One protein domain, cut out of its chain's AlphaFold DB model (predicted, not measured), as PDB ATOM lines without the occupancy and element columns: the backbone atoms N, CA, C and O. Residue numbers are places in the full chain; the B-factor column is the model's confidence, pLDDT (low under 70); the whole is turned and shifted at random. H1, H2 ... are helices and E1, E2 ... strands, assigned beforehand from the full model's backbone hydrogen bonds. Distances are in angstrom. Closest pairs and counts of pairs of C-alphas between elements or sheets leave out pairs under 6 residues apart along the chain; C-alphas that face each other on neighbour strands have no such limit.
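Overview. This is residues 3 to 46 of the 59 residues of an uncharacterized protein of Micromonosporaceae bacterium (UniProt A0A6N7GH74). A short antiparallel ribbon of two strands, E1 and E2, lies at one end of this domain, and next to it two helices, H1 and H2, pack nearly at right angles to each other. The loop that joins the helices, residues 18 to 27, reaches to the end away from the ribbon. The printed part has 44 residues with two named helices and two named strands, in the order E1, H1, H2, E2, and its class is mixed, helices and strands. It is compact, with a radius of gyration of the C-alphas of 9.4 A, and rounded, spanning 27 by 20 by 15 A.

Along the chain. Strand E1 is residues 3 to 5, beginning at C-alpha 3 at (40.717, -58.432, 50.455). Its partner E2 is residues 41 to 45, 12.2 A long, ending at C-alpha 45 at (41.847, -61.841, 55.662). Helix H2 is residues 28 to 37, 14.6 A long, beginning at C-alpha 28 at (39.186, -45.883, 55.611). Helix H1 is residues 10 to 17, 10.1 A long.

Arrangement. E1 and E2 are antiparallel neighbours, at 156 degrees between their directions. N 3 and O 44 are within hydrogen-bond range at 2.9 A, as are N 41 and O 5 at 2.9 A. The closest C-alphas of H2 and E2, those of Leu 35 and Val 41, are 6.1 A apart. H1 and H2 touch, about perpendicular at 79 degrees; their closest C-alphas, of Gly 17 and Ala 34, are 4.5 A apart. E1 and H2 are apart, and so are H1 and E2. In H1 and H2 every O i to N i+4 pair is within hydrogen-bond range.

Size, cuts and confidence. The two farthest C-alphas in the domain, of Gly 21 and Val 45, are 27.7 A apart. The links E1 to H1 and H2 to E2 are tight, and H1 to H2 is short. The printed part has no cut, its mean pLDDT is 97.2, and no printed residue is under 70.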
ATOM      1  N   GLY A   3      40.939 -58.561  51.890       94.38
ATOM      2  CA  GLY A   3      40.717 -58.432  50.455       94.38
ATOM      3  C   GLY A   3      39.334 -57.848  50.197       94.38
ATOM      4  O   GLY A   3      38.397 -58.153  50.933       94.38
ATOM      5  N   LEU A   4      39.205 -57.056  49.137       96.62
ATOM      6  CA  LEU A   4      37.915 -56.592  48.642       96.62
ATOM      7  C   LEU A   4      37.683 -57.162  47.244       96.62
ATOM      8  O   LEU A   4      38.600 -57.175  46.422       96.62
ATOM      9  N   ASP A   5      36.467 -57.634  46.995       97.62
ATOM     10  CA  ASP A   5      35.971 -57.948  45.660       97.62
ATOM     11  C   ASP A   5      35.040 -56.832  45.179       97.62
ATOM     12  O   ASP A   5      34.317 -56.228  45.977       97.62
ATOM     13  N   PHE A   6      35.064 -56.564  43.874       97.56
ATOM     14  CA  PHE A   6      34.312 -55.491  43.216       97.56
ATOM     15  C   PHE A   6      33.453 -56.093  42.096       97.56
ATOM     16  O   PHE A   6      33.811 -55.993  40.918       97.56
ATOM     17  N   PRO A   7      32.315 -56.735  42.421       96.38
ATOM     18  CA  PRO A   7      31.569 -57.560  41.466       96.38
ATOM     19  C   PRO A   7      31.013 -56.770  40.274       96.38
ATOM     20  O   PRO A   7      30.890 -57.300  39.171       96.38
ATOM     21  N   ALA A   8      30.688 -55.493  40.496       96.69
ATOM     22  CA  ALA A   8      30.224 -54.559  39.469       96.69
ATOM     23  C   ALA A   8      31.372 -53.803  38.765       96.69
ATOM     24  O   ALA A   8      31.131 -53.011  37.856       96.69
ATOM     25  N   GLY A   9      32.622 -54.073  39.150       97.31
ATOM     26  CA  GLY A   9      33.816 -53.392  38.666       97.31
ATOM     27  C   GLY A   9      34.202 -52.163  39.493       97.31
ATOM     28  O   GLY A   9      33.402 -51.577  40.220       97.31
ATOM     29  N   TYR A  10      35.466 -51.757  39.346       96.25
ATOM     30  CA  TYR A  10      36.055 -50.643  40.094       96.25
ATOM     31  C   TYR A  10      35.354 -49.281  39.886       96.25
ATOM     32  O   TYR A  10      35.185 -48.562  40.864       96.25
ATOM     33  N   PRO A  11      34.862 -48.911  38.681       97.69
ATOM     34  CA  PRO A  11      34.164 -47.633  38.501       97.69
ATOM     35  C   PRO A  11      32.888 -47.482  39.343       97.69
ATOM     36  O   PRO A  11      32.574 -46.378  39.774       97.69
ATOM     37  N   THR A  12      32.153 -48.572  39.586       97.56
ATOM     38  CA  THR A  12      30.964 -48.546  40.456       97.56
ATOM     39  C   THR A  12      31.352 -48.318  41.910       97.56
ATOM     40  O   THR A  12      30.692 -47.562  42.608       97.56
ATOM     41  N   VAL A  13      32.450 -48.930  42.344       97.81
ATOM     42  CA  VAL A  13      33.004 -48.741  43.686       97.81
ATOM     43  C   VAL A  13      33.456 -47.302  43.912       97.81
ATOM     44  O   VAL A  13      33.151 -46.745  44.958       97.81
ATOM     45  N   LEU A  14      34.107 -46.676  42.928       98.19
ATOM     46  CA  LEU A  14      34.463 -45.257  43.015       98.19
ATOM     47  C   LEU A  14      33.219 -44.366  43.107       98.19
ATOM     48  O   LEU A  14      33.181 -43.466  43.930       98.19
ATOM     49  N   ALA A  15      32.172 -44.638  42.324       98.00
ATOM     50  CA  ALA A  15      30.947 -43.833  42.375       98.00
ATOM     51  C   ALA A  15      30.269 -43.819  43.760       98.00
ATOM     52  O   ALA A  15      29.590 -42.848  44.091       98.00
ATOM     53  N   ASP A  16      30.456 -44.878  44.549       97.81
ATOM     54  CA  ASP A  16      29.904 -45.002  45.900       97.81
ATOM     55  C   ASP A  16      30.891 -44.602  47.004       97.81
ATOM     56  O   ASP A  16      30.472 -44.232  48.102       97.81
ATOM     57  N   GLY A  17      32.187 -44.770  46.741       97.50
ATOM     58  CA  GLY A  17      33.233 -44.778  47.752       97.50
ATOM     59  C   GLY A  17      34.258 -43.661  47.639       97.50
ATOM     60  O   GLY A  17      34.864 -43.382  48.654       97.50
ATOM     61  N   ASP A  18      34.453 -43.031  46.480       98.12
ATOM     62  CA  ASP A  18      35.395 -41.914  46.290       98.12
ATOM     63  C   ASP A  18      34.781 -40.635  46.882       98.12
ATOM     64  O   ASP A  18      33.896 -40.007  46.288       98.12
ATOM     65  N   LEU A  19      35.168 -40.304  48.116       98.25
ATOM     66  CA  LEU A  19      34.522 -39.241  48.890       98.25
ATOM     67  C   LEU A  19      35.156 -37.873  48.640       98.25
ATOM     68  O   LEU A  19      34.513 -36.853  48.917       98.25
ATOM     69  N   ASP A  20      36.387 -37.838  48.134       97.50
ATOM     70  CA  ASP A  20      37.112 -36.600  47.859       97.50
ATOM     71  C   ASP A  20      37.355 -36.323  46.361       97.50
ATOM     72  O   ASP A  20      37.711 -35.197  45.992       97.50
ATOM     73  N   GLY A  21      37.004 -37.268  45.490       97.38
ATOM     74  CA  GLY A  21      36.975 -37.127  44.038       97.38
ATOM     75  C   GLY A  21      38.329 -37.347  43.368       97.38
ATOM     76  O   GLY A  21      38.551 -36.805  42.275       97.38
ATOM     77  N   ASP A  22      39.245 -38.077  44.002       97.50
ATOM     78  CA  ASP A  22      40.599 -38.307  43.503       97.50
ATOM     79  C   ASP A  22      40.742 -39.569  42.629       97.50
ATOM     80  O   ASP A  22      41.815 -39.837  42.071       97.50
ATOM     81  N   SER A  23      39.632 -40.281  42.401       97.00
ATOM     82  CA  SER A  23      39.503 -41.506  41.609       97.00
ATOM     83  C   SER A  23      40.197 -42.747  42.180       97.00
ATOM     84  O   SER A  23      40.403 -43.732  41.453       97.00
ATOM     85  N   VAL A  24      40.521 -42.753  43.471       97.19
ATOM     86  CA  VAL A  24      40.963 -43.947  44.193       97.19
ATOM     87  C   VAL A  24      40.141 -44.168  45.468       97.19
ATOM     88  O   VAL A  24      39.237 -43.414  45.785       97.19
ATOM     89  N   LEU A  25      40.367 -45.305  46.132       96.88
ATOM     90  CA  LEU A  25      39.935 -45.507  47.514       96.88
ATOM     91  C   LEU A  25      41.202 -45.592  48.352       96.88
ATOM     92  O   LEU A  25      41.862 -46.640  48.368       96.88
ATOM     93  N   ASP A  26      41.580 -44.495  48.990       96.25
ATOM     94  CA  ASP A  26      42.849 -44.399  49.710       96.25
ATOM     95  C   ASP A  26      42.674 -44.189  51.220       96.25
ATOM     96  O   ASP A  26      43.627 -44.344  51.996       96.25
ATOM     97  N   SER A  27      41.435 -43.965  51.653       97.44
ATOM     98  CA  SER A  27      41.089 -43.763  53.051       97.44
ATOM     99  C   SER A  27      40.151 -44.843  53.603       97.44
ATOM    100  O   SER A  27      39.509 -45.624  52.898       97.44
ATOM    101  N   THR A  28      40.078 -44.923  54.935       97.38
ATOM    102  CA  THR A  28      39.186 -45.883  55.611       97.38
ATOM    103  C   THR A  28      37.713 -45.532  55.413       97.38
ATOM    104  O   THR A  28      36.888 -46.436  55.280       97.38
ATOM    105  N   ASP A  29      37.387 -44.240  55.383       98.31
ATOM    106  CA  ASP A  29      36.007 -43.767  55.257       98.31
ATOM    107  C   ASP A  29      35.421 -44.126  53.886       98.31
ATOM    108  O   ASP A  29      34.282 -44.581  53.796       98.31
ATOM    109  N   GLU A  30      36.232 -44.034  52.838       98.25
ATOM    110  CA  GLU A  30      35.884 -44.414  51.467       98.25
ATOM    111  C   GLU A  30      35.651 -45.917  51.306       98.25
ATOM    112  O   GLU A  30      34.641 -46.361  50.752       98.25
ATOM    113  N   VAL A  31      36.544 -46.732  51.880       97.50
ATOM    114  CA  VAL A  31      36.369 -48.191  51.916       97.50
ATOM    115  C   VAL A  31      35.091 -48.563  52.670       97.50
ATOM    116  O   VAL A  31      34.343 -49.439  52.234       97.50
ATOM    117  N   HIS A  32      34.808 -47.896  53.791       98.00
ATOM    118  CA  HIS A  32      33.580 -48.116  54.548       98.00
ATOM    119  C   HIS A  32      32.327 -47.699  53.768       98.00
ATOM    120  O   HIS A  32      31.325 -48.411  53.834       98.00
ATOM    121  N   ALA A  33      32.375 -46.596  53.018       98.31
ATOM    122  CA  ALA A  33      31.274 -46.157  52.169       98.31
ATOM    123  C   ALA A  33      30.951 -47.201  51.086       98.31
ATOM    124  O   ALA A  33      29.808 -47.654  51.001       98.31
ATOM    125  N   ALA A  34      31.962 -47.684  50.357       97.81
ATOM    126  CA  ALA A  34      31.786 -48.720  49.335       97.81
ATOM    127  C   ALA A  34      31.283 -50.064  49.906       97.81
ATOM    128  O   ALA A  34      30.486 -50.767  49.278       97.81
ATOM    129  N   LEU A  35      31.715 -50.436  51.118       98.06
ATOM    130  CA  LEU A  35      31.198 -51.619  51.822       98.06
ATOM    131  C   LEU A  35      29.731 -51.441  52.241       98.06
ATOM    132  O   LEU A  35      28.950 -52.389  52.170       98.06
ATOM    133  N   ALA A  36      29.345 -50.241  52.680       98.12
ATOM    134  CA  ALA A  36      27.988 -49.950  53.137       98.12
ATOM    135  C   ALA A  36      26.957 -49.961  51.998       98.12
ATOM    136  O   ALA A  36      25.808 -50.346  52.227       98.12
ATOM    137  N   THR A  37      27.346 -49.571  50.781       97.12
ATOM    138  CA  THR A  37      26.482 -49.673  49.591       97.12
ATOM    139  C   THR A  37      26.474 -51.078  48.985       97.12
ATOM    140  O   THR A  37      25.558 -51.425  48.237       97.12
ATOM    141  N   GLY A  38      27.466 -51.905  49.329       97.12
ATOM    142  CA  GLY A  38      27.646 -53.255  48.802       97.12
ATOM    143  C   GLY A  38      28.320 -53.304  47.430       97.12
ATOM    144  O   GLY A  38      28.330 -54.368  46.809       97.12
ATOM    145  N   SER A  39      28.879 -52.192  46.939       97.69
ATOM    146  CA  SER A  39      29.695 -52.206  45.719       97.69
ATOM    147  C   SER A  39      31.074 -52.822  45.951       97.69
ATOM    148  O   SER A  39      31.617 -53.447  45.036       97.69
ATOM    149  N   ALA A  40      31.599 -52.726  47.178       97.88
ATOM    150  CA  ALA A  40      32.718 -53.529  47.658       97.88
ATOM    151  C   ALA A  40      32.232 -54.662  48.574       97.88
ATOM    152  O   ALA A  40      31.331 -54.482  49.394       97.88
ATOM    153  N   VAL A  41      32.866 -55.829  48.463       98.06
ATOM    154  CA  VAL A  41      32.594 -57.001  49.305       98.06
ATOM    155  C   VAL A  41      33.874 -57.428  50.010       98.06
ATOM    156  O   VAL A  41      34.867 -57.735  49.356       98.06
ATOM    157  N   ASP A  42      33.853 -57.492  51.343       96.81
ATOM    158  CA  ASP A  42      34.960 -58.050  52.125       96.81
ATOM    159  C   ASP A  42      35.048 -59.570  51.914       96.81
ATOM    160  O   ASP A  42      34.141 -60.321  52.279       96.81
ATOM    161  N   VAL A  43      36.154 -60.028  51.321       96.69
ATOM    162  CA  VAL A  43      36.437 -61.457  51.090       96.69
ATOM    163  C   VAL A  43      37.317 -62.074  52.185       96.69
ATOM    164  O   VAL A  43      37.772 -63.215  52.073       96.69
ATOM    165  N   GLY A  44      37.529 -61.338  53.275       95.94
ATOM    166  CA  GLY A  44      38.225 -61.766  54.475       95.94
ATOM    167  C   GLY A  44      39.727 -61.497  54.450       95.94
ATOM    168  O   GLY A  44      40.278 -60.793  53.603       95.94
ATOM    169  N   VAL A  45      40.417 -62.076  55.434       95.94
ATOM    170  CA  VAL A  45      41.847 -61.841  55.662       95.94
ATOM    171  C   VAL A  45      42.699 -62.492  54.571       95.94
ATOM    172  O   VAL A  45      42.700 -63.716  54.407       95.94
ATOM    173  N   VAL A  46      43.519 -61.685  53.896       91.94
ATOM    174  CA  VAL A  46      44.568 -62.175  52.994       91.94
ATOM    175  C   VAL A  46      45.680 -62.805  53.834       91.94
ATOM    176  O   VAL A  46      46.340 -62.128  54.624       91.94
TER     177      VAL A  46